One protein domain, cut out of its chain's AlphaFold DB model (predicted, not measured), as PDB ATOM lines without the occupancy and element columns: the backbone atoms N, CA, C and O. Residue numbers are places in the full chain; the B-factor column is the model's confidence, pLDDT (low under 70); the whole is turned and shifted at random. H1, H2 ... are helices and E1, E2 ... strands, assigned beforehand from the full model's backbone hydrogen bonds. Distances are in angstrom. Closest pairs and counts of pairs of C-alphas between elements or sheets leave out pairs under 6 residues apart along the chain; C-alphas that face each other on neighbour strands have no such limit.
ATOM      1  N   PHE A 106     187.142 190.527 209.680       57.41
ATOM      2  CA  PHE A 106     187.255 191.901 210.144       57.41
ATOM      3  C   PHE A 106     188.598 192.475 209.733       57.41
ATOM      4  O   PHE A 106     189.635 191.850 209.946       57.41
ATOM      5  N   LYS A 107     188.593 193.716 209.233       52.50
ATOM      6  CA  LYS A 107     189.796 194.551 209.296       52.50
ATOM      7  C   LYS A 107     190.255 194.609 210.759       52.50
ATOM      8  O   LYS A 107     189.414 194.576 211.664       52.50
ATOM      9  N   ARG A 108     191.569 194.655 210.994       52.88
ATOM     10  CA  ARG A 108     192.150 194.918 212.319       52.88
ATOM     11  C   ARG A 108     191.703 196.339 212.722       52.88
ATOM     12  O   ARG A 108     192.114 197.277 212.048       52.88
ATOM     13  N   PRO A 109     190.768 196.526 213.670       56.16
ATOM     14  CA  PRO A 109     190.272 197.842 214.033       56.16
ATOM     15  C   PRO A 109     191.275 198.513 214.954       56.16
ATOM     16  O   PRO A 109     192.145 197.855 215.520       56.16
ATOM     17  N   SER A 110     191.099 199.812 215.139       56.22
ATOM     18  CA  SER A 110     191.865 200.622 216.083       56.22
ATOM     19  C   SER A 110     191.517 200.356 217.557       56.22
ATOM     20  O   SER A 110     192.186 200.892 218.432       56.22
ATOM     21  N   THR A 111     190.483 199.559 217.852       66.81
ATOM     22  CA  THR A 111     189.940 199.366 219.207       66.81
ATOM     23  C   THR A 111     190.140 197.945 219.744       66.81
ATOM     24  O   THR A 111     190.286 196.987 218.977       66.81
ATOM     25  N   ARG A 112     190.123 197.805 221.082       77.00
ATOM     26  CA  ARG A 112     190.209 196.512 221.786       77.00
ATOM     27  C   ARG A 112     189.114 195.562 221.300       77.00
ATOM     28  O   ARG A 112     187.957 195.952 221.152       77.00
ATOM     29  N   LYS A 113     189.480 194.300 221.077       84.62
ATOM     30  CA  LYS A 113     188.554 193.244 220.662       84.62
ATOM     31  C   LYS A 113     188.479 192.149 221.702       84.62
ATOM     32  O   LYS A 113     189.507 191.698 222.188       84.62
ATOM     33  N   TYR A 114     187.269 191.651 221.901       94.31
ATOM     34  CA  TYR A 114     186.997 190.452 222.675       94.31
ATOM     35  C   TYR A 114     186.314 189.443 221.756       94.31
ATOM     36  O   TYR A 114     185.429 189.803 220.977       94.31
ATOM     37  N   LEU A 115     186.764 188.196 221.809       95.25
ATOM     38  CA  LEU A 115     186.145 187.067 221.133       95.25
ATOM     39  C   LEU A 115     185.716 186.075 222.204       95.25
ATOM     40  O   LEU A 115     186.569 185.447 222.820       95.25
ATOM     41  N   VAL A 116     184.408 185.928 222.390       97.44
ATOM     42  CA  VAL A 116     183.842 184.870 223.229       97.44
ATOM     43  C   VAL A 116     183.525 183.670 222.345       97.44
ATOM     44  O   VAL A 116     182.860 183.818 221.317       97.44
ATOM     45  N   VAL A 117     184.010 182.497 222.737       95.44
ATOM     46  CA  VAL A 117     183.720 181.215 222.096       95.44
ATOM     47  C   VAL A 117     183.105 180.304 223.143       95.44
ATOM     48  O   VAL A 117     183.739 180.016 224.156       95.44
ATOM     49  N   ASP A 118     181.877 179.856 222.906       94.31
ATOM     50  CA  ASP A 118     181.233 178.874 223.770       94.31
ATOM     51  C   ASP A 118     181.588 177.440 223.338       94.31
ATOM     52  O   ASP A 118     181.978 177.176 222.194       94.31
ATOM     53  N   ALA A 119     181.447 176.493 224.255       93.75
ATOM     54  CA  ALA A 119     181.728 175.091 223.995       93.75
ATOM     55  C   ALA A 119     180.612 174.358 223.226       93.75
ATOM     56  O   ALA A 119     180.660 173.134 223.118       93.75
ATOM     57  N   ASN A 120     179.604 175.050 222.667       90.38
ATOM     58  CA  ASN A 120     178.667 174.404 221.733       90.38
ATOM     59  C   ASN A 120     179.354 174.057 220.409       90.38
ATOM     60  O   ASN A 120     178.960 173.095 219.755       90.38
ATOM     61  N   TRP A 121     180.409 174.788 220.057       88.62
ATOM     62  CA  TRP A 121     181.284 174.465 218.937       88.62
ATOM     63  C   TRP A 121     182.079 173.178 219.182       88.62
ATOM     64  O   TRP A 121     182.427 172.853 220.317       88.62
ATOM     65  N   SER A 122     182.418 172.465 218.106       88.50
ATOM     66  CA  SER A 122     183.363 171.344 218.159       88.50
ATOM     67  C   SER A 122     184.770 171.818 218.548       88.50
ATOM     68  O   SER A 122     185.125 172.981 218.337       88.50
ATOM     69  N   SER A 123     185.632 170.919 219.030       90.62
ATOM     70  CA  SER A 123     187.015 171.272 219.392       90.62
ATOM     71  C   SER A 123     187.825 171.857 218.224       90.62
ATOM     72  O   SER A 123     188.654 172.756 218.413       90.62
ATOM     73  N   THR A 124     187.576 171.387 216.995       88.00
ATOM     74  CA  THR A 124     188.175 171.941 215.768       88.00
ATOM     75  C   THR A 124     187.680 173.363 215.500       88.00
ATOM     76  O   THR A 124     188.492 174.252 215.211       88.00
ATOM     77  N   GLY A 125     186.374 173.596 215.669       88.00
ATOM     78  CA  GLY A 125     185.733 174.903 215.572       88.00
ATOM     79  C   GLY A 125     186.292 175.889 216.594       88.00
ATOM     80  O   GLY A 125     186.791 176.945 216.200       88.00
ATOM     81  N   ILE A 126     186.312 175.508 217.877       92.00
ATOM     82  CA  ILE A 126     186.891 176.295 218.977       92.00
ATOM     83  C   ILE A 126     188.329 176.683 218.636       92.00
ATOM     84  O   ILE A 126     188.661 177.865 218.575       92.00
ATOM     85  N   SER A 127     189.174 175.703 218.307       91.25
ATOM     86  CA  SER A 127     190.584 175.957 218.000       91.25
ATOM     87  C   SER A 127     190.784 176.926 216.828       91.25
ATOM     88  O   SER A 127     191.708 177.740 216.830       91.25
ATOM     89  N   SER A 128     189.953 176.823 215.791       88.69
ATOM     90  CA  SER A 128     190.032 177.699 214.622       88.69
ATOM     91  C   SER A 128     189.542 179.115 214.936       88.69
ATOM     92  O   SER A 128     190.174 180.085 214.516       88.69
ATOM     93  N   LEU A 129     188.470 179.263 215.721       90.12
ATOM     94  CA  LEU A 129     187.978 180.563 216.183       90.12
ATOM     95  C   LEU A 129     189.017 181.264 217.068       90.12
ATOM     96  O   LEU A 129     189.322 182.430 216.824       90.12
ATOM     97  N   LEU A 130     189.633 180.548 218.014       92.81
ATOM     98  CA  LEU A 130     190.720 181.070 218.849       92.81
ATOM     99  C   LEU A 130     191.912 181.534 217.994       92.81
ATOM    100  O   LEU A 130     192.396 182.658 218.154       92.81
ATOM    101  N   GLN A 131     192.329 180.740 217.000       90.25
ATOM    102  CA  GLN A 131     193.401 181.129 216.077       90.25
ATOM    103  C   GLN A 131     193.043 182.386 215.262       90.25
ATOM    104  O   GLN A 131     193.893 183.253 215.035       90.25
ATOM    105  N   GLN A 132     191.792 182.509 214.812       88.12
ATOM    106  CA  GLN A 132     191.308 183.707 214.126       88.12
ATOM    107  C   GLN A 132     191.289 184.922 215.064       88.12
ATOM    108  O   GLN A 132     191.770 185.989 214.681       88.12
ATOM    109  N   GLY A 133     190.825 184.759 216.307       89.94
ATOM    110  CA  GLY A 133     190.871 185.791 217.345       89.94
ATOM    111  C   GLY A 133     192.289 186.298 217.599       89.94
ATOM    112  O   GLY A 133     192.517 187.508 217.625       89.94
ATOM    113  N   ARG A 134     193.268 185.387 217.657       89.81
ATOM    114  CA  ARG A 134     194.691 185.719 217.818       89.81
ATOM    115  C   ARG A 134     195.213 186.566 216.657       89.81
ATOM    116  O   ARG A 134     195.843 187.594 216.888       89.81
ATOM    117  N   LYS A 135     194.892 186.198 215.408       87.75
ATOM    118  CA  LYS A 135     195.242 186.993 214.208       87.75
ATOM    119  C   LYS A 135     194.610 188.389 214.222       87.75
ATOM    120  O   LYS A 135     195.189 189.331 213.685       87.75
ATOM    121  N   LEU A 136     193.441 188.531 214.844       86.00
ATOM    122  CA  LEU A 136     192.753 189.811 215.014       86.00
ATOM    123  C   LEU A 136     193.283 190.646 216.190       86.00
ATOM    124  O   LEU A 136     192.866 191.797 216.315       86.00
ATOM    125  N   GLY A 137     194.173 190.100 217.028       87.44
ATOM    126  CA  GLY A 137     194.617 190.736 218.270       87.44
ATOM    127  C   GLY A 137     193.510 190.849 219.323       87.44
ATOM    128  O   GLY A 137     193.534 191.776 220.123       87.44
ATOM    129  N   ALA A 138     192.510 189.963 219.280       91.56
ATOM    130  CA  ALA A 138     191.422 189.939 220.250       91.56
ATOM    131  C   ALA A 138     191.821 189.176 221.517       91.56
ATOM    132  O   ALA A 138     192.499 188.155 221.416       91.56
ATOM    133  N   THR A 139     191.328 189.612 222.674       95.12
ATOM    134  CA  THR A 139     191.280 188.799 223.893       95.12
ATOM    135  C   THR A 139     190.260 187.683 223.692       95.12
ATOM    136  O   THR A 139     189.100 187.937 223.363       95.12
ATOM    137  N   ARG A 140     190.699 186.442 223.840       97.25
ATOM    138  CA  ARG A 140     189.971 185.215 223.535       97.25
ATOM    139  C   ARG A 140     189.453 184.620 224.833       97.25
ATOM    140  O   ARG A 140     190.233 184.314 225.730       97.25
ATOM    141  N   ILE A 141     188.141 184.478 224.920       98.56
ATOM    142  CA  ILE A 141     187.425 184.051 226.116       98.56
ATOM    143  C   ILE A 141     186.677 182.764 225.785       98.56
ATOM    144  O   ILE A 141     185.957 182.717 224.787       98.56
ATOM    145  N   PHE A 142     186.850 181.735 226.604       98.56
ATOM    146  CA  PHE A 142     186.175 180.453 226.465       98.56
ATOM    147  C   PHE A 142     185.091 180.283 227.531       98.56
ATOM    148  O   PHE A 142     185.367 180.389 228.723       98.56
ATOM    149  N   GLU A 143     183.872 179.987 227.093       98.12
ATOM    150  CA  GLU A 143     182.744 179.668 227.967       98.12
ATOM    151  C   GLU A 143     182.441 178.160 227.883       98.12
ATOM    152  O   GLU A 143     182.029 177.691 226.815       98.12
ATOM    153  N   PRO A 144     182.662 177.382 228.962       96.62
ATOM    154  CA  PRO A 144     182.536 175.924 228.941       96.62
ATOM    155  C   PRO A 144     181.127 175.374 228.707       96.62
ATOM    156  O   PRO A 144     181.025 174.228 228.269       96.62
ATOM    157  N   VAL A 145     180.059 176.153 228.937       93.00
ATOM    158  CA  VAL A 145     178.635 175.790 228.726       93.00
ATOM    159  C   VAL A 145     178.094 174.694 229.651       93.00
ATOM    160  O   VAL A 145     176.987 174.826 230.168       93.00
ATOM    161  N   SER A 146     178.786 173.560 229.748       92.31
ATOM    162  CA  SER A 146     178.416 172.422 230.584       92.31
ATOM    163  C   SER A 146     179.611 171.509 230.842       92.31
ATOM    164  O   SER A 146     180.583 171.511 230.086       92.31
ATOM    165  N   VAL A 147     179.490 170.645 231.855       94.06
ATOM    166  CA  VAL A 147     180.464 169.592 232.200       94.06
ATOM    167  C   VAL A 147     180.959 168.844 230.957       94.06
ATOM    168  O   VAL A 147     182.128 168.960 230.604       94.06
ATOM    169  N   ALA A 148     180.062 168.190 230.212       92.50
ATOM    170  CA  ALA A 148     180.434 167.380 229.047       92.50
ATOM    171  C   ALA A 148     181.058 168.182 227.888       92.50
ATOM    172  O   ALA A 148     181.801 167.640 227.076       92.50
ATOM    173  N   LYS A 149     180.738 169.477 227.758       94.19
ATOM    174  CA  LYS A 149     181.270 170.321 226.676       94.19
ATOM    175  C   LYS A 149     182.585 170.993 227.053       94.19
ATOM    176  O   LYS A 149     183.374 171.299 226.160       94.19
ATOM    177  N   SER A 150     182.850 171.169 228.344       96.50
ATOM    178  CA  SER A 150     184.062 171.809 228.863       96.50
ATOM    179  C   SER A 150     185.359 171.120 228.408       96.50
ATOM    180  O   SER A 150     186.365 171.787 228.165       96.50
ATOM    181  N   GLU A 151     185.308 169.806 228.166       95.94
ATOM    182  CA  GLU A 151     186.412 168.987 227.646       95.94
ATOM    183  C   GLU A 151     186.898 169.450 226.264       95.94
ATOM    184  O   GLU A 151     188.064 169.277 225.906       95.94
ATOM    185  N   ARG A 152     186.021 170.084 225.469       94.81
ATOM    186  CA  ARG A 152     186.279 170.411 224.056       94.81
ATOM    187  C   ARG A 152     187.427 171.402 223.856       94.81
ATOM    188  O   ARG A 152     187.946 171.479 222.741       94.81
ATOM    189  N   LEU A 153     187.835 172.127 224.901       96.19
ATOM    190  CA  LEU A 153     189.016 172.993 224.872       96.19
ATOM    191  C   LEU A 153     190.331 172.199 224.760       96.19
ATOM    192  O   LEU A 153     191.304 172.729 224.225       96.19
ATOM    193  N   PHE A 154     190.352 170.937 225.201       94.81
ATOM    194  CA  PHE A 154     191.530 170.065 225.245       94.81
ATOM    195  C   PHE A 154     191.411 168.895 224.241       94.81
ATOM    196  O   PHE A 154     191.292 167.738 224.643       94.81
ATOM    197  N   PRO A 155     191.396 169.156 222.918       86.69
ATOM    198  CA  PRO A 155     191.252 168.107 221.912       86.69
ATOM    199  C   PRO A 155     192.419 167.120 221.891       86.69
ATOM    200  O   PRO A 155     193.589 167.507 221.889       86.69
ATOM    201  N   VAL A 156     192.094 165.844 221.687       79.38
ATOM    202  CA  VAL A 156     193.083 164.801 221.387       79.38
ATOM    203  C   VAL A 156     193.869 165.160 220.117       79.38
ATOM    204  O   VAL A 156     193.295 165.509 219.086       79.38
ATOM    205  N   GLY A 157     195.199 165.079 220.187       75.50
ATOM    206  CA  GLY A 157     196.091 165.275 219.038       75.50
ATOM    207  C   GLY A 157     196.387 166.732 218.656       75.50
ATOM    208  O   GLY A 157     197.195 166.959 217.755       75.50
ATOM    209  N   LYS A 158     195.805 167.733 219.335       76.50
ATOM    210  CA  LYS A 158     196.143 169.149 219.128       76.50
ATOM    211  C   LYS A 158     196.519 169.828 220.442       76.50
ATOM    212  O   LYS A 158     195.819 169.752 221.443       76.50
ATOM    213  N   ARG A 159     197.654 170.526 220.427       84.56
ATOM    214  CA  ARG A 159     198.250 171.109 221.632       84.56
ATOM    215  C   ARG A 159     197.837 172.568 221.773       84.56
ATOM    216  O   ARG A 159     198.041 173.349 220.847       84.56
ATOM    217  N   LEU A 160     197.297 172.923 222.938       92.94
ATOM    218  CA  LEU A 160     197.186 174.317 223.363       92.94
ATOM    219  C   LEU A 160     198.581 174.861 223.662       92.94
ATOM    220  O   LEU A 160     199.411 174.174 224.267       92.94
ATOM    221  N   SER A 161     198.830 176.092 223.251       94.44
ATOM    222  CA  SER A 161     200.026 176.840 223.625       94.44
ATOM    223  C   SER A 161     199.970 177.227 225.106       94.44
ATOM    224  O   SER A 161     198.884 177.433 225.648       94.44
ATOM    225  N   VAL A 162     201.132 177.359 225.746       94.44
ATOM    226  CA  VAL A 162     201.242 177.887 227.114       94.44
ATOM    227  C   VAL A 162     201.496 179.398 227.112       94.44
ATOM    228  O   VAL A 162     201.932 179.970 226.106       94.44
ATOM    229  N   PHE A 163     201.229 180.065 228.234       94.06
ATOM    230  CA  PHE A 163     201.651 181.435 228.507       94.06
ATOM    231  C   PHE A 163     203.150 181.593 228.203       94.06
ATOM    232  O   PHE A 163     203.929 180.698 228.526       94.06
ATOM    233  N   PRO A 164     203.582 182.687 227.548       92.38
ATOM    234  CA  PRO A 164     202.867 183.929 227.200       92.38
ATOM    235  C   PRO A 164     202.076 183.865 225.879       92.38
ATOM    236  O   PRO A 164     201.579 184.884 225.394       92.38
ATOM    237  N   HIS A 165     202.009 182.696 225.246       93.19
ATOM    238  CA  HIS A 165     201.456 182.497 223.906       93.19
ATOM    239  C   HIS A 165     200.164 181.678 223.901       93.19
ATOM    240  O   HIS A 165     199.816 181.137 222.848       93.19
ATOM    241  N   ALA A 166     199.476 181.619 225.043       94.75
ATOM    242  CA  ALA A 166     198.234 180.886 225.238       94.75
ATOM    243  C   ALA A 166     197.205 181.172 224.130       94.75
ATOM    244  O   ALA A 166     197.051 182.301 223.646       94.75
ATOM    245  N   ASP A 167     196.515 180.118 223.698       95.50
ATOM    246  CA  ASP A 167     195.510 180.216 222.636       95.50
ATOM    247  C   ASP A 167     194.173 180.770 223.147       95.50
ATOM    248  O   ASP A 167     193.386 181.288 222.357       95.50
ATOM    249  N   VAL A 168     193.952 180.738 224.460       96.88
ATOM    250  CA  VAL A 168     192.826 181.348 225.172       96.88
ATOM    251  C   VAL A 168     193.380 182.201 226.315       96.88
ATOM    252  O   VAL A 168     194.327 181.791 226.979       96.88
ATOM    253  N   GLU A 169     192.811 183.384 226.542       97.44
ATOM    254  CA  GLU A 169     193.246 184.280 227.623       97.44
ATOM    255  C   GLU A 169     192.436 184.054 228.885       97.44
ATOM    256  O   GLU A 169     192.994 184.097 229.975       97.44
ATOM    257  N   MET A 170     191.129 183.835 228.734       98.62
ATOM    258  CA  MET A 170     190.214 183.734 229.861       98.62
ATOM    259  C   MET A 170     189.230 182.582 229.691       98.62
ATOM    260  O   MET A 170     188.740 182.363 228.585       98.62
ATOM    261  N   ALA A 171     188.883 181.896 230.776       98.75
ATOM    262  CA  ALA A 171     187.713 181.025 230.817       98.75
ATOM    263  C   ALA A 171     186.857 181.270 232.065       98.75
ATOM    264  O   ALA A 171     187.364 181.724 233.095       98.75
ATOM    265  N   THR A 172     185.564 180.965 231.957       98.50
ATOM    266  CA  THR A 172     184.542 181.250 232.981       98.50
ATOM    267  C   THR A 172     183.806 179.999 233.500       98.50
ATOM    268  O   THR A 172     182.580 180.004 233.557       98.50
ATOM    269  N   PRO A 173     184.511 178.912 233.882       98.56
ATOM    270  CA  PRO A 173     183.863 177.679 234.335       98.56
ATOM    271  C   PRO A 173     183.122 177.854 235.669       98.56
ATOM    272  O   PRO A 173     183.499 178.667 236.514       98.56
ATOM    273  N   ASN A 174     182.124 177.012 235.929       97.75
ATOM    274  CA  ASN A 174     181.747 176.663 237.303       97.75
ATOM    275  C   ASN A 174     182.671 175.572 237.885       97.75
ATOM    276  O   ASN A 174     183.551 175.047 237.202       97.75
ATOM    277  N   VAL A 175     182.482 175.205 239.155       97.94
ATOM    278  CA  VAL A 175     183.329 174.205 239.841       97.94
ATOM    279  C   VAL A 175     183.360 172.831 239.157       97.94
ATOM    280  O   VAL A 175     184.408 172.185 239.115       97.94
ATOM    281  N   HIS A 176     182.243 172.376 238.585       97.88
ATOM    282  CA  HIS A 176     182.153 171.062 237.946       97.88
ATOM    283  C   HIS A 176     182.805 171.064 236.558       97.88
ATOM    284  O   HIS A 176     183.503 170.117 236.190       97.88
ATOM    285  N   GLU A 177     182.621 172.146 235.805       98.69
ATOM    286  CA  GLU A 177     183.301 172.377 234.528       98.69
ATOM    287  C   GLU A 177     184.810 172.519 234.722       98.69
ATOM    288  O   GLU A 177     185.567 171.878 234.003       98.69
ATOM    289  N   LEU A 178     185.257 173.277 235.730       98.75
ATOM    290  CA  LEU A 178     186.677 173.414 236.068       98.75
ATOM    291  C   LEU A 178     187.303 172.046 236.341       98.75
ATOM    292  O   LEU A 178     188.354 171.726 235.782       98.75
ATOM    293  N   LYS A 179     186.640 171.229 237.166       98.69
ATOM    294  CA  LYS A 179     187.100 169.877 237.481       98.69
ATOM    295  C   LYS A 179     187.230 169.025 236.224       98.69
ATOM    296  O   LYS A 179     188.244 168.363 236.040       98.69
ATOM    297  N   THR A 180     186.243 169.087 235.339       98.62
ATOM    298  CA  THR A 180     186.226 168.308 234.093       98.62
ATOM    299  C   THR A 180     187.317 168.765 233.123       98.62
ATOM    300  O   THR A 180     188.046 167.944 232.566       98.62
ATOM    301  N   MET A 181     187.515 170.078 232.985       98.50
ATOM    302  CA  MET A 181     188.631 170.664 232.239       98.50
ATOM    303  C   MET A 181     189.982 170.197 232.792       98.50
ATOM    304  O   MET A 181     190.860 169.800 232.028       98.50
ATOM    305  N   TRP A 182     190.142 170.209 234.117       98.50
ATOM    306  CA  TRP A 182     191.353 169.757 234.796       98.50
ATOM    307  C   TRP A 182     191.606 168.255 234.601       98.50
ATOM    308  O   TRP A 182     192.723 167.862 234.259       98.50
ATOM    309  N   GLU A 183     190.583 167.413 234.759       98.12
ATOM    310  CA  GLU A 183     190.674 165.966 234.540       98.12
ATOM    311  C   GLU A 183     191.040 165.644 233.090       98.12
ATOM    312  O   GLU A 183     191.941 164.835 232.867       98.12
ATOM    313  N   THR A 184     190.425 166.337 232.129       97.06
ATOM    314  CA  THR A 184     190.702 166.180 230.694       97.06
ATOM    315  C   THR A 184     192.132 166.586 230.351       97.06
ATOM    316  O   THR A 184     192.839 165.853 229.659       97.06
ATOM    317  N   ALA A 185     192.598 167.728 230.866       96.50
ATOM    318  CA  ALA A 185     193.979 168.167 230.687       96.50
ATOM    319  C   ALA A 185     194.967 167.158 231.298       96.50
ATOM    320  O   ALA A 185     195.983 166.823 230.681       96.50
ATOM    321  N   ARG A 186     194.649 166.610 232.478       95.50
ATOM    322  CA  ARG A 186     195.464 165.589 233.142       95.50
ATOM    323  C   ARG A 186     195.534 164.294 232.335       95.50
ATOM    324  O   ARG A 186     196.631 163.796 232.102       95.50
ATOM    325  N   SER A 187     194.394 163.744 231.914       94.88
ATOM    326  CA  SER A 187     194.344 162.494 231.144       94.88
ATOM    327  C   SER A 187     194.889 162.651 229.725       94.88
ATOM    328  O   SER A 187     195.385 161.686 229.158       94.88
ATOM    329  N   GLY A 188     194.817 163.859 229.162       94.06
ATOM    330  CA  GLY A 188     195.407 164.219 227.873       94.06
ATOM    331  C   GLY A 188     196.897 164.571 227.939       94.06
ATOM    332  O   GLY A 188     197.407 165.170 226.995       94.06
ATOM    333  N   GLU A 189     197.578 164.263 229.050       93.62
ATOM    334  CA  GLU A 189     199.017 164.482 229.262       93.62
ATOM    335  C   GLU A 189     199.470 165.950 229.126       93.62
ATOM    336  O   GLU A 189     200.652 166.236 228.937       93.62
ATOM    337  N   TYR A 190     198.562 166.925 229.283       94.81
ATOM    338  CA  TYR A 190     198.925 168.346 229.219       94.81
ATOM    339  C   TYR A 190     199.873 168.744 230.358       94.81
ATOM    340  O   TYR A 190     200.753 169.575 230.155       94.81
ATOM    341  N   PHE A 191     199.743 168.116 231.528       94.69
ATOM    342  CA  PHE A 191     200.607 168.366 232.691       94.69
ATOM    343  C   PHE A 191     201.922 167.573 232.663       94.69
ATOM    344  O   PHE A 191     202.738 167.717 233.563       94.69
ATOM    345  N   ALA A 192     202.141 166.737 231.644       93.00
ATOM    346  CA  ALA A 192     203.398 166.012 231.447       93.00
ATOM    347  C   ALA A 192     204.351 166.738 230.478       93.00
ATOM    348  O   ALA A 192     205.400 166.207 230.122       93.00
ATOM    349  N   ARG A 193     203.980 167.932 230.003       93.75
ATOM    350  CA  ARG A 193     204.733 168.667 228.984       93.75
ATOM    351  C   ARG A 193     205.858 169.491 229.604       93.75
ATOM    352  O   ARG A 193     205.629 170.204 230.577       93.75
ATOM    353  N   ASP A 194     207.021 169.500 228.959       94.25
ATOM    354  CA  ASP A 194     208.179 170.298 229.395       94.25
ATOM    355  C   ASP A 194     207.860 171.795 229.513       94.25
ATOM    356  O   ASP A 194     208.282 172.450 230.460       94.25
ATOM    357  N   ASP A 195     207.074 172.339 228.578       93.56
ATOM    358  CA  ASP A 195     206.680 173.752 228.584       93.56
ATOM    359  C   ASP A 195     205.685 174.101 229.703       93.56
ATOM    360  O   ASP A 195     205.632 175.246 230.147       93.56
ATOM    361  N   TRP A 196     204.934 173.114 230.196       94.62
ATOM    362  CA  TRP A 196     204.104 173.256 231.388       94.62
ATOM    363  C   TRP A 196     204.957 173.218 232.660       94.62
ATOM    364  O   TRP A 196     204.829 174.115 233.493       94.62
ATOM    365  N   PHE A 197     205.867 172.241 232.785       92.06
ATOM    366  CA  PHE A 197     206.786 172.151 233.928       92.06
ATOM    367  C   PHE A 197     207.635 173.415 234.056       92.06
ATOM    368  O   PHE A 197     207.690 174.007 235.130       92.06
ATOM    369  N   ALA A 198     208.184 173.902 232.938       90.88
ATOM    370  CA  ALA A 198     208.970 175.129 232.897       90.88
ATOM    371  C   ALA A 198     208.205 176.357 233.413       90.88
ATOM    372  O   ALA A 198     208.827 177.263 233.955       90.88
ATOM    373  N   PHE A 199     206.878 176.411 233.253       90.62
ATOM    374  CA  PHE A 199     206.060 177.473 233.842       90.62
ATOM    375  C   PHE A 199     205.821 177.239 235.338       90.62
ATOM    376  O   PHE A 199     205.968 178.160 236.134       90.62
ATOM    377  N   ILE A 200     205.444 176.020 235.736       89.69
ATOM    378  CA  ILE A 200     205.118 175.694 237.133       89.69
ATOM    379  C   ILE A 200     206.333 175.853 238.053       89.69
ATOM    380  O   ILE A 200     206.186 176.376 239.159       89.69
ATOM    381  N   ASP A 201     207.524 175.479 237.589       86.62
ATOM    382  CA  ASP A 201     208.772 175.605 238.348       86.62
ATOM    383  C   ASP A 201     209.102 177.072 238.679       86.62
ATOM    384  O   ASP A 201     209.643 177.360 239.746       86.62
ATOM    385  N   GLN A 202     208.696 178.026 237.830       85.38
ATOM    386  CA  GLN A 202     208.884 179.464 238.084       85.38
ATOM    387  C   GLN A 202     208.011 180.002 239.225       85.38
ATOM    388  O   GLN A 202     208.277 181.087 239.746       85.38
ATOM    389  N   LEU A 203     206.955 179.282 239.612       81.19
ATOM    390  CA  LEU A 203     206.000 179.749 240.618       81.19
ATOM    391  C   LEU A 203     206.522 179.587 242.054       81.19
ATOM    392  O   LEU A 203     205.960 180.193 242.967       81.19
ATOM    393  N   ASP A 204     207.557 178.762 242.262       72.75
ATOM    394  CA  ASP A 204     208.131 178.414 243.574       72.75
ATOM    395  C   ASP A 204     207.067 178.029 244.626       72.75
ATOM    396  O   ASP A 204     207.107 178.397 245.802       72.75
ATOM    397  N   ILE A 205     206.042 177.289 244.191       67.50
ATOM    398  CA  ILE A 205     204.943 176.836 245.061       67.50
ATOM    399  C   ILE A 205     205.321 175.546 245.813       67.50
ATOM    400  O   ILE A 205     204.616 175.167 246.746       67.50
ATOM    401  N   GLY A 206     206.449 174.914 245.463       56.47
ATOM    402  CA  GLY A 206     206.913 173.628 245.998       56.47
ATOM    403  C   GLY A 206     207.371 173.629 247.463       56.47
ATOM    404  O   GLY A 206     207.569 172.559 248.032       56.47
ATOM    405  N   GLY A 207     207.509 174.794 248.103       57.16
ATOM    406  CA  GLY A 207     207.703 174.883 249.553       57.16
ATOM    407  C   GLY A 207     206.410 174.588 250.326       57.16
ATOM    408  O   GLY A 207     205.316 174.948 249.880       57.16
ATOM    409  N   GLY A 208     206.523 173.974 251.509       60.12
ATOM    410  CA  GLY A 208     205.396 173.793 252.435       60.12
ATOM    411  C   GLY A 208     204.571 175.081 252.622       60.12
ATOM    412  O   GLY A 208     205.086 176.194 252.512       60.12
ATOM    413  N   GLY A 209     203.261 174.942 252.852       74.00
ATOM    414  CA  GLY A 209     202.355 176.082 253.062       74.00
ATOM    415  C   GLY A 209     201.639 176.611 251.810       74.00
ATOM    416  O   GLY A 209     201.026 177.677 251.863       74.00
ATOM    417  N   ALA A 210     201.664 175.895 250.676       79.38
ATOM    418  CA  ALA A 210     200.809 176.220 249.524       79.38
ATOM    419  C   ALA A 210     199.317 176.212 249.897       79.38
ATOM    420  O   ALA A 210     198.583 177.134 249.542       79.38
ATOM    421  N   THR A 211     198.895 175.224 250.690       85.50
ATOM    422  CA  THR A 211     197.538 175.138 251.241       85.50
ATOM    423  C   THR A 211     197.181 176.384 252.049       85.50
ATOM    424  O   THR A 211     196.144 176.984 251.789       85.50
ATOM    425  N   ASP A 212     198.056 176.849 252.947       88.94
ATOM    426  CA  ASP A 212     197.801 178.052 253.754       88.94
ATOM    427  C   ASP A 212     197.667 179.312 252.890       88.94
ATOM    428  O   ASP A 212     196.827 180.176 253.154       88.94
ATOM    429  N   ARG A 213     198.465 179.413 251.812       90.19
ATOM    430  CA  ARG A 213     198.330 180.500 250.831       90.19
ATOM    431  C   ARG A 213     196.966 180.457 250.146       90.19
ATOM    432  O   ARG A 213     196.332 181.505 250.041       90.19
ATOM    433  N   PHE A 214     196.501 179.280 249.728       93.94
ATOM    434  CA  PHE A 214     195.190 179.120 249.093       93.94
ATOM    435  C   PHE A 214     194.033 179.404 250.047       93.94
ATOM    436  O   PHE A 214     193.116 180.137 249.673       93.94
ATOM    437  N   VAL A 215     194.106 178.930 251.293       94.62
ATOM    438  CA  VAL A 215     193.099 179.230 252.323       94.62
ATOM    439  C   VAL A 215     193.002 180.737 252.551       94.62
ATOM    440  O   VAL A 215     191.896 181.270 252.601       94.62
ATOM    441  N   ARG A 216     194.139 181.444 252.621       93.38
ATOM    442  CA  ARG A 216     194.178 182.902 252.830       93.38
ATOM    443  C   ARG A 216     193.488 183.694 251.717       93.38
ATOM    444  O   ARG A 216     192.874 184.718 252.005       93.38
ATOM    445  N   VAL A 217     193.626 183.271 250.462       93.75
ATOM    446  CA  VAL A 217     193.053 183.992 249.308       93.75
ATOM    447  C   VAL A 217     191.655 183.516 248.910       93.75
ATOM    448  O   VAL A 217     190.999 184.172 248.097       93.75
ATOM    449  N   SER A 218     191.210 182.387 249.468       94.50
ATOM    450  CA  SER A 218     189.903 181.783 249.215       94.50
ATOM    451  C   SER A 218     189.168 181.440 250.520       94.50
ATOM    452  O   SER A 218     188.695 182.343 251.206       94.50
ATOM    453  N   SER A 219     189.037 180.156 250.854       95.38
ATOM    454  CA  SER A 219     188.509 179.645 252.118       95.38
ATOM    455  C   SER A 219     188.998 178.213 252.364       95.38
ATOM    456  O   SER A 219     189.519 177.559 251.455       95.38
ATOM    457  N   ILE A 220     188.801 177.700 253.584       95.06
ATOM    458  CA  ILE A 220     189.089 176.293 253.917       95.06
ATOM    459  C   ILE A 220     188.257 175.352 253.039       95.06
ATOM    460  O   ILE A 220     188.800 174.403 252.484       95.06
ATOM    461  N   ALA A 221     186.960 175.633 252.877       95.31
ATOM    462  CA  ALA A 221     186.056 174.785 252.101       95.31
ATOM    463  C   ALA A 221     186.506 174.699 250.631       95.31
ATOM    464  O   ALA A 221     186.790 173.615 250.130       95.31
ATOM    465  N   ILE A 222     186.712 175.861 250.000       95.88
ATOM    466  CA  ILE A 222     187.129 175.977 248.595       95.88
ATOM    467  C   ILE A 222     188.507 175.339 248.367       95.88
ATOM    468  O   ILE A 222     188.738 174.682 247.351       95.88
ATOM    469  N   THR A 223     189.433 175.504 249.317       95.81
ATOM    470  CA  THR A 223     190.775 174.910 249.221       95.81
ATOM    471  C   THR A 223     190.739 173.390 249.369       95.81
ATOM    472  O   THR A 223     191.462 172.698 248.652       95.81
ATOM    473  N   ASN A 224     189.896 172.858 250.258       94.81
ATOM    474  CA  ASN A 224     189.753 171.415 250.467       94.81
ATOM    475  C   ASN A 224     189.117 170.708 249.262       94.81
ATOM    476  O   ASN A 224     189.441 169.555 248.993       94.81
ATOM    477  N   GLU A 225     188.268 171.403 248.503       95.56
ATOM    478  CA  GLU A 225     187.741 170.919 247.220       95.56
ATOM    479  C   GLU A 225     188.798 170.908 246.098       95.56
ATOM    480  O   GLU A 225     188.571 170.367 245.014       95.56
ATOM    481  N   GLY A 226     189.979 171.484 246.345       96.44
ATOM    482  CA  GLY A 226     191.082 171.518 245.392       96.44
ATOM    483  C   GLY A 226     190.923 172.569 244.290       96.44
ATOM    484  O   GLY A 226     191.676 172.532 243.318       96.44
ATOM    485  N   ILE A 227     189.956 173.487 244.404       98.19
ATOM    486  CA  ILE A 227     189.641 174.477 243.360       98.19
ATOM    487  C   ILE A 227     190.857 175.378 243.051       98.19
ATOM    488  O   ILE A 227     191.233 175.472 241.880       98.19
ATOM    489  N   PRO A 228     191.549 175.988 244.041       97.19
ATOM    490  CA  PRO A 228     192.765 176.763 243.788       97.19
ATOM    491  C   PRO A 228     193.852 175.962 243.063       97.19
ATOM    492  O   PRO A 228     194.475 176.465 242.131       97.19
ATOM    493  N   GLN A 229     194.060 174.704 243.451       95.31
ATOM    494  CA  GLN A 229     195.069 173.810 242.885       95.31
ATOM    495  C   GLN A 229     194.753 173.472 241.424       95.31
ATOM    496  O   GLN A 229     195.651 173.504 240.583       95.31
ATOM    497  N   GLN A 230     193.482 173.201 241.111       97.81
ATOM    498  CA  GLN A 230     193.020 172.988 239.738       97.81
ATOM    499  C   GLN A 230     193.261 174.237 238.883       97.81
ATOM    500  O   GLN A 230     193.823 174.125 237.792       97.81
ATOM    501  N   CYS A 231     192.930 175.430 239.399       98.25
ATOM    502  CA  CYS A 231     193.228 176.691 238.721       98.25
ATOM    503  C   CYS A 231     194.723 176.829 238.430       98.25
ATOM    504  O   CYS A 231     195.099 177.020 237.278       98.25
ATOM    505  N   MET A 232     195.582 176.666 239.443       95.19
ATOM    506  CA  MET A 232     197.036 176.796 239.301       95.19
ATOM    507  C   MET A 232     197.616 175.931 238.178       95.19
ATOM    508  O   MET A 232     198.472 176.395 237.430       95.19
ATOM    509  N   GLN A 233     197.147 174.688 238.042       96.25
ATOM    510  CA  GLN A 233     197.636 173.760 237.016       96.25
ATOM    511  C   GLN A 233     197.120 174.094 235.608       96.25
ATOM    512  O   GLN A 233     197.768 173.741 234.622       96.25
ATOM    513  N   LEU A 234     195.982 174.786 235.504       98.12
ATOM    514  CA  LEU A 234     195.375 175.211 234.242       98.12
ATOM    515  C   LEU A 234     195.847 176.597 233.767       98.12
ATOM    516  O   LEU A 234     195.833 176.844 232.560       98.12
ATOM    517  N   LEU A 235     196.320 177.467 234.671       97.56
ATOM    518  CA  LEU A 235     196.824 178.814 234.351       97.56
ATOM    519  C   LEU A 235     197.868 178.877 233.218       97.56
ATOM    520  O   LEU A 235     197.804 179.828 232.435       97.56
ATOM    521  N   PRO A 236     198.786 177.901 233.044       96.06
ATOM    522  CA  PRO A 236     199.694 177.903 231.899       96.06
ATOM    523  C   PRO A 236     198.956 177.917 230.556       96.06
ATOM    524  O   PRO A 236     199.419 178.553 229.619       96.06
ATOM    525  N   PHE A 237     197.808 177.244 230.445       97.50
ATOM    526  CA  PHE A 237     197.019 177.171 229.207       97.50
ATOM    527  C   PHE A 237     195.935 178.247 229.128       97.50
ATOM    528  O   PHE A 237     195.560 178.653 228.029       97.50
ATOM    529  N   ILE A 238     195.424 178.680 230.284       98.19
ATOM    530  CA  ILE A 238     194.328 179.640 230.427       98.19
ATOM    531  C   ILE A 238     194.759 180.692 231.461       98.19
ATOM    532  O   ILE A 238     194.458 180.539 232.644       98.19
ATOM    533  N   PRO A 239     195.476 181.752 231.048       97.88
ATOM    534  CA  PRO A 239     196.106 182.701 231.967       97.88
ATOM    535  C   PRO A 239     195.148 183.415 232.925       97.88
ATOM    536  O   PRO A 239     195.593 183.957 233.930       97.88
ATOM    537  N   THR A 240     193.849 183.433 232.639       98.69
ATOM    538  CA  THR A 240     192.821 183.983 233.519       98.69
ATOM    539  C   THR A 240     191.666 182.996 233.684       98.69
ATOM    540  O   THR A 240     190.989 182.626 232.730       98.69
ATOM    541  N   LEU A 241     191.380 182.596 234.915       98.88
ATOM    542  CA  LEU A 241     190.238 181.763 235.274       98.88
ATOM    543  C   LEU A 241     189.319 182.547 236.202       98.88
ATOM    544  O   LEU A 241     189.738 183.009 237.264       98.88
ATOM    545  N   VAL A 242     188.058 182.687 235.803       98.75
ATOM    546  CA  VAL A 242     187.008 183.292 236.625       98.75
ATOM    547  C   VAL A 242     186.015 182.191 236.977       98.75
ATOM    548  O   VAL A 242     185.094 181.906 236.218       98.75
ATOM    549  N   VAL A 243     186.243 181.531 238.110       98.75
ATOM    550  CA  VAL A 243     185.487 180.343 238.510       98.75
ATOM    551  C   VAL A 243     184.260 180.754 239.307       98.75
ATOM    552  O   VAL A 243     184.385 181.356 240.373       98.75
ATOM    553  N   THR A 244     183.071 180.417 238.815       97.69
ATOM    554  CA  THR A 244     181.822 180.656 239.548       97.69
ATOM    555  C   THR A 244     181.587 179.558 240.588       97.69
ATOM    556  O   THR A 244     181.734 178.369 240.306       97.69
ATOM    557  N   LEU A 245     181.233 179.962 241.812       96.00
ATOM    558  CA  LEU A 245     181.110 179.097 242.993       96.00
ATOM    559  C   LEU A 245     179.679 179.083 243.557       96.00
ATOM    560  O   LEU A 245     179.472 178.883 244.752       96.00
ATOM    561  N   GLY A 246     178.679 179.371 242.720       89.38
ATOM    562  CA  GLY A 246     177.288 179.479 243.156       89.38
ATOM    563  C   GLY A 246     177.091 180.586 244.198       89.38
ATOM    564  O   GLY A 246     177.399 181.751 243.947       89.38
ATOM    565  N   ASP A 247     176.571 180.225 245.369       89.44
ATOM    566  CA  ASP A 247     176.300 181.147 246.478       89.44
ATOM    567  C   ASP A 247     177.559 181.584 247.252       89.44
ATOM    568  O   ASP A 247     177.501 182.544 248.022       89.44
ATOM    569  N   GLN A 248     178.710 180.949 247.009       93.56
ATOM    570  CA  GLN A 248     179.999 181.357 247.576       93.56
ATOM    571  C   GLN A 248     180.670 182.496 246.789       93.56
ATOM    572  O   GLN A 248     181.657 183.071 247.254       93.56
ATOM    573  N   GLY A 249     180.125 182.861 245.624       96.19
ATOM    574  CA  GLY A 249     180.617 183.950 244.784       96.19
ATOM    575  C   GLY A 249     181.530 183.471 243.658       96.19
ATOM    576  O   GLY A 249     181.164 182.580 242.891       96.19
ATOM    577  N   VAL A 250     182.695 184.101 243.499       98.50
ATOM    578  CA  VAL A 250     183.587 183.906 242.344       98.50
ATOM    579  C   VAL A 250     185.051 183.875 242.772       98.50
ATOM    580  O   VAL A 250     185.519 184.795 243.438       98.50
ATOM    581  N   LEU A 251     185.808 182.868 242.340       98.62
ATOM    582  CA  LEU A 251     187.264 182.838 242.490       98.62
ATOM    583  C   LEU A 251     187.934 183.320 241.199       98.62
ATOM    584  O   LEU A 251     187.814 182.686 240.156       98.62
ATOM    585  N   LEU A 252     188.676 184.424 241.279       98.75
ATOM    586  CA  LEU A 252     189.578 184.864 240.215       98.75
ATOM    587  C   LEU A 252     190.956 184.238 240.439       98.75
ATOM    588  O   LEU A 252     191.500 184.382 241.531       98.75
ATOM    589  N   ALA A 253     191.529 183.613 239.414       98.44
ATOM    590  CA  ALA A 253     192.938 183.233 239.342       98.44
ATOM    591  C   ALA A 253     193.539 183.778 238.039       98.44
ATOM    592  O   ALA A 253     192.959 183.604 236.972       98.44
ATOM    593  N   GLU A 254     194.677 184.462 238.108       97.75
ATOM    594  CA  GLU A 254     195.224 185.214 236.979       97.75
ATOM    595  C   GLU A 254     196.756 185.223 236.990       97.75
ATOM    596  O   GLU A 254     197.384 185.450 238.025       97.75
ATOM    597  N   VAL A 255     197.356 185.016 235.820       96.56
ATOM    598  CA  VAL A 255     198.776 185.265 235.565       96.56
ATOM    599  C   VAL A 255     198.981 186.763 235.352       96.56
ATOM    600  O   VAL A 255     198.486 187.335 234.381       96.56
ATOM    601  N   LEU A 256     199.739 187.396 236.244       94.81
ATOM    602  CA  LEU A 256     200.137 188.794 236.141       94.81
ATOM    603  C   LEU A 256     201.424 188.928 235.328       94.81
ATOM    604  O   LEU A 256     202.357 188.134 235.480       94.81
ATOM    605  N   ARG A 257     201.491 189.968 234.496       92.44
ATOM    606  CA  ARG A 257     202.725 190.394 233.821       92.44
ATOM    607  C   ARG A 257     203.608 191.211 234.779       92.44
ATOM    608  O   ARG A 257     203.077 191.724 235.763       92.44
ATOM    609  N   PRO A 258     204.925 191.340 234.526       90.12
ATOM    610  CA  PRO A 258     205.839 192.074 235.411       90.12
ATOM    611  C   PRO A 258     205.439 193.529 235.690       90.12
ATOM    612  O   PRO A 258     205.714 194.048 236.768       90.12
ATOM    613  N   ASP A 259     204.778 194.171 234.729       88.62
ATOM    614  CA  ASP A 259     204.317 195.560 234.768       88.62
ATOM    615  C   ASP A 259     202.936 195.741 235.425       88.62
ATOM    616  O   ASP A 259     202.468 196.869 235.571       88.62
ATOM    617  N   ASP A 260     202.271 194.664 235.856       91.56
ATOM    618  CA  ASP A 260     200.960 194.773 236.497       91.56
ATOM    619  C   ASP A 260     201.071 195.471 237.864       91.56
ATOM    620  O   ASP A 260     201.701 194.968 238.799       91.56
ATOM    621  N   LEU A 261     200.408 196.625 238.000       89.31
ATOM    622  CA  LEU A 261     200.445 197.469 239.201       89.31
ATOM    623  C   LEU A 261     200.028 196.727 240.481       89.31
ATOM    624  O   LEU A 261     200.528 197.034 241.565       89.31
ATOM    625  N   ARG A 262     199.184 195.689 240.373       92.25
ATOM    626  CA  ARG A 262     198.760 194.868 241.521       92.25
ATOM    627  C   ARG A 262     199.920 194.121 242.181       92.25
ATOM    628  O   ARG A 262     199.789 193.684 243.322       92.25
ATOM    629  N   LEU A 263     201.053 193.963 241.492       90.75
ATOM    630  CA  LEU A 263     202.269 193.402 242.078       90.75
ATOM    631  C   LEU A 263     202.927 194.361 243.078       90.75
ATOM    632  O   LEU A 263     203.600 193.879 243.990       90.75
ATOM    633  N   LYS A 264     202.745 195.676 242.931       88.94
ATOM    634  CA  LYS A 264     203.339 196.707 243.799       88.94
ATOM    635  C   LYS A 264     202.338 197.274 244.815       88.94
ATOM    636  O   LYS A 264     202.746 197.768 245.861       88.94
ATOM    637  N   ASP A 265     201.044 197.159 244.535       89.31
ATOM    638  CA  ASP A 265     199.967 197.659 245.387       89.31
ATOM    639  C   ASP A 265     199.803 196.838 246.687       89.31
ATOM    640  O   ASP A 265     199.616 195.614 246.667       89.31
ATOM    641  N   GLN A 266     199.831 197.524 247.836       88.94
ATOM    642  CA  GLN A 266     199.673 196.919 249.161       88.94
ATOM    643  C   GLN A 266     198.297 196.270 249.372       88.94
ATOM    644  O   GLN A 266     198.214 195.221 250.017       88.94
ATOM    645  N   GLU A 267     197.221 196.835 248.818       89.81
ATOM    646  CA  GLU A 267     195.872 196.273 248.952       89.81
ATOM    647  C   GLU A 267     195.744 194.937 248.214       89.81
ATOM    648  O   GLU A 267     195.027 194.025 248.656       89.81
ATOM    649  N   HIS A 268     196.474 194.806 247.105       92.81
ATOM    650  CA  HIS A 268     196.480 193.622 246.259       92.81
ATOM    651  C   HIS A 268     197.534 192.584 246.663       92.81
ATOM    652  O   HIS A 268     197.344 191.398 246.383       92.81
ATOM    653  N   ALA A 269     198.588 192.983 247.383       89.31
ATOM    654  CA  ALA A 269     199.708 192.120 247.758       89.31
ATOM    655  C   ALA A 269     199.282 190.812 248.451       89.31
ATOM    656  O   ALA A 269     199.856 189.757 248.177       89.31
ATOM    657  N   LYS A 270     198.242 190.844 249.298       91.44
ATOM    658  CA  LYS A 270     197.725 189.656 250.012       91.44
ATOM    659  C   LYS A 270     197.115 188.581 249.103       91.44
ATOM    660  O   LYS A 270     197.032 187.424 249.518       91.44
ATOM    661  N   TYR A 271     196.700 188.966 247.898       95.25
ATOM    662  CA  TYR A 271     196.098 188.098 246.885       95.25
ATOM    663  C   TYR A 271     197.127 187.570 245.876       95.25
ATOM    664  O   TYR A 271     196.799 186.743 245.032       95.25
ATOM    665  N   VAL A 272     198.383 188.016 245.948       93.50
ATOM    666  CA  VAL A 272     199.466 187.470 245.125       93.50
ATOM    667  C   VAL A 272     199.972 186.180 245.782       93.50
ATOM    668  O   VAL A 272     200.576 186.211 246.855       93.50
ATOM    669  N   VAL A 273     199.690 185.030 245.164       92.25
ATOM    670  CA  VAL A 273     200.017 183.695 245.710       92.25
ATOM    671  C   VAL A 273     201.380 183.171 245.268       92.25
ATOM    672  O   VAL A 273     201.945 182.317 245.950       92.25
ATOM    673  N   ALA A 274     201.908 183.698 244.162       90.25
ATOM    674  CA  ALA A 274     203.251 183.434 243.656       90.25
ATOM    675  C   ALA A 274     203.802 184.694 242.976       90.25
ATOM    676  O   ALA A 274     203.038 185.478 242.413       90.25
ATOM    677  N   ARG A 275     205.118 184.893 243.018       87.56
ATOM    678  CA  ARG A 275     205.817 185.991 242.336       87.56
ATOM    679  C   ARG A 275     206.950 185.408 241.518       87.56
ATOM    680  O   ARG A 275     207.559 184.435 241.960       87.56
ATOM    681  N   ASN A 276     207.231 186.010 240.369       80.50
ATOM    682  CA  ASN A 276     208.391 185.617 239.594       80.50
ATOM    683  C   ASN A 276     209.666 185.893 240.407       80.50
ATOM    684  O   ASN A 276     209.869 187.007 240.890       80.50
ATOM    685  N   LYS A 277     210.492 184.863 240.589       69.56
ATOM    686  CA  LYS A 277     211.829 184.963 241.197       69.56
ATOM    687  C   LYS A 277     212.952 184.859 240.164       69.56
ATOM    688  O   LYS A 277     214.122 184.961 240.519       69.56
ATOM    689  N   THR A 278     212.596 184.611 238.910       65.50
ATOM    690  CA  THR A 278     213.505 184.493 237.772       65.50
ATOM    691  C   THR A 278     213.479 185.776 236.947       65.50
ATOM    692  O   THR A 278     212.536 186.557 237.034       65.50
ATOM    693  N   GLU A 279     214.487 185.986 236.103       65.88
ATOM    694  CA  GLU A 279     214.530 187.118 235.167       65.88
ATOM    695  C   GLU A 279     213.589 186.942 233.949       65.88
ATOM    696  O   GLU A 279     213.786 187.611 232.937       65.88
ATOM    697  N   ASP A 280     212.578 186.051 233.988       69.56
ATOM    698  CA  ASP A 280     211.630 185.911 232.866       69.56
ATOM    699  C   ASP A 280     210.903 187.250 232.615       69.56
ATOM    700  O   ASP A 280     210.118 187.701 233.458       69.56
ATOM    701  N   PRO A 281     211.096 187.879 231.439       72.12
ATOM    702  CA  PRO A 281     210.569 189.209 231.158       72.12
ATOM    703  C   PRO A 281     209.052 189.234 230.915       72.12
ATOM    704  O   PRO A 281     208.495 190.292 230.622       72.12
ATOM    705  N   LYS A 282     208.358 188.089 230.951       83.88
ATOM    706  CA  LYS A 282     206.937 187.986 230.581       83.88
ATOM    707  C   LYS A 282     206.030 187.559 231.727       83.88
ATOM    708  O   LYS A 282     204.824 187.784 231.619       83.88
ATOM    709  N   PHE A 283     206.566 186.998 232.807       89.00
ATOM    710  CA  PHE A 283     205.812 186.563 233.985       89.00
ATOM    711  C   PHE A 283     206.134 187.447 235.198       89.00
ATOM    712  O   PHE A 283     207.294 187.669 235.512       89.00
ATOM    713  N   GLY A 284     205.119 187.969 235.888       90.69
ATOM    714  CA  GLY A 284     205.295 188.785 237.098       90.69
ATOM    715  C   GLY A 284     204.850 188.079 238.379       90.69
ATOM    716  O   GLY A 284     205.505 188.172 239.420       90.69
ATOM    717  N   GLY A 285     203.747 187.335 238.322       92.75
ATOM    718  CA  GLY A 285     203.227 186.593 239.469       92.75
ATOM    719  C   GLY A 285     201.869 185.959 239.203       92.75
ATOM    720  O   GLY A 285     201.313 186.083 238.116       92.75
ATOM    721  N   ILE A 286     201.318 185.288 240.210       95.00
ATOM    722  CA  ILE A 286     199.966 184.730 240.177       95.00
ATOM    723  C   ILE A 286     199.110 185.464 241.196       95.00
ATOM    724  O   ILE A 286     199.426 185.489 242.388       95.00
ATOM    725  N   TYR A 287     198.014 186.034 240.720       96.44
ATOM    726  CA  TYR A 287     196.989 186.668 241.529       96.44
ATOM    727  C   TYR A 287     195.819 185.712 241.708       96.44
ATOM    728  O   TYR A 287     195.333 185.128 240.744       96.44
ATOM    729  N   MET A 288     195.344 185.563 242.937       97.88
ATOM    730  CA  MET A 288     194.162 184.777 243.235       97.88
ATOM    731  C   MET A 288     193.332 185.466 244.311       97.88
ATOM    732  O   MET A 288     193.860 185.881 245.340       97.88
ATOM    733  N   ARG A 289     192.028 185.611 244.075       97.56
ATOM    734  CA  ARG A 289     191.123 186.295 245.000       97.56
ATOM    735  C   ARG A 289     189.718 185.731 244.916       97.56
ATOM    736  O   ARG A 289     189.116 185.715 243.844       97.56
ATOM    737  N   LEU A 290     189.178 185.354 246.069       98.25
ATOM    738  CA  LEU A 290     187.754 185.110 246.234       98.25
ATOM    739  C   LEU A 290     186.989 186.433 246.344       98.25
ATOM    740  O   LEU A 290     187.317 187.313 247.143       98.25
ATOM    741  N   TYR A 291     185.944 186.545 245.537       98.00
ATOM    742  CA  TYR A 291     184.924 187.577 245.583       98.00
ATOM    743  C   TYR A 291     183.660 186.938 246.148       98.00
ATOM    744  O   TYR A 291     183.017 186.178 245.427       98.00
ATOM    745  N   PRO A 292     183.302 187.214 247.413       96.81
ATOM    746  CA  PRO A 292     182.069 186.698 247.991       96.81
ATOM    747  C   PRO A 292     180.843 187.111 247.171       96.81
ATOM    748  O   PRO A 292     180.864 188.140 246.484       96.81
ATOM    749  N   ALA A 293     179.764 186.333 247.283       94.44
ATOM    750  CA  ALA A 293     178.483 186.691 246.691       94.44
ATOM    751  C   ALA A 293     178.042 188.085 247.161       94.44
ATOM    752  O   ALA A 293     177.962 188.355 248.361       94.44
ATOM    753  N   VAL A 294     177.751 188.979 246.212       93.38
ATOM    754  CA  VAL A 294     177.399 190.380 246.525       93.38
ATOM    755  C   VAL A 294     176.065 190.507 247.267       93.38
ATOM    756  O   VAL A 294     175.835 191.500 247.952       93.38
TER     757      VAL A 294
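What this domain is: This is residues 106 to 294 of the 517 residues of the protein "PfkB domain-containing protein" of Coniochaeta pulveracea (UniProt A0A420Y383). A wall of strands is lined on one side by a row of helices. The antiparallel sheet E3 E4 E6 E5 is tied through the short stretch 170 to 171 to the small parallel sheet E1 E2, and H1, H2, H3, H7 and H5 follow one another along one side; H6 is next to H5, H4 lies beyond H7, and H8 lies near the E5 end on the other side. The printed part has 189 residues, with eight named helices and six named strands in the order E1 H1 E2 H2 H3 H4 H5 H6 H7 E3 E4 H8 E5 E6, class mixed. It is compact, with a radius of gyration of the C-alphas of 16.2 A and spans of 43 by 38 by 35 A.

Where its parts are: The larger sheet holds E3, residues 240 to 244, E4, 250 to 256, 18.3 A, E6, 285 to 291, 19.3 A, and E5, 272 to 275. The smaller holds E1, 114 to 118, beginning at C-alpha 114 (186.997, 190.452, 222.675), and E2, 139 to 143. The helices are H1, 123 to 135, 18.5 A; H2, 147 to 153; H3, 175 to 187, 18.3 A; H4, 194 to 201; H5, 210 to 217; H6, 220 to 224; H7, 227 to 234; and H8, 266 to 269. E6 ends at C-alpha 291 (184.924, 187.577, 245.583).

How they stand to each other: E3 and E4 form a hairpin, with N 241 and O 253 2.8 A apart; between E4 and E6, N 252 and O 289 are 2.9 A apart; in the hairpin E5 and E6, N 286 and O 274 are 2.8 A apart. E4, H8 and E5 make a split strand-helix-strand unit, two strands running the same way with E6 between them, its crossover right-handed. H8 is only just not on the sheet, with 4 pairs of C-alphas within 10 A. H7 is over E4, at a height of 9.0 A over the sheet. H5, on the same face, only just stands up from the sheet, rising 40.2 degrees. H5 touches H6, C-alphas 215 and 223 being closest at 5.8 A. H3 only grazes the sheet with residues 175 to 178. It touches H7 at a steep tilt of 41 degrees, C-alphas 182 and 230 being closest at 6.1 A, and H2 at 50 degrees, also steep, C-alphas 147 and 177 being closest at 4.6 A. H2 touches H1 with H1's residues 123 to 127 alone, C-alphas 123 and 152 being closest at 4.8 A. E1, H1 and E2 make a strand-helix-strand unit, two parallel neighbours with a helix between, its crossover right-handed; N 117 and O 141 are 2.8 A apart. H4 is close to H7 but not clearly touching, C-alphas 200 and 233 being 7.7 A apart. Every O i to N i+4 pair is within hydrogen-bond range in H1, H3, H5, H6 and H7, against 3 of 4 in H4 and 0 of 3 in H2, which has 2 of 4 O i to N i+3 pairs within range; H8 is too short for an O i to N i+4 pair.

The domain as a whole: The C-alphas of Lys 107 and Gly 208, the two farthest apart, are 50.4 A apart. The printed part has no cut, and the link from H2 to H3, 21 residues, is long. Mean pLDDT of the printed part is 90.6; residues 106 to 111, 205 to 208 and 277 to 280 are under 70.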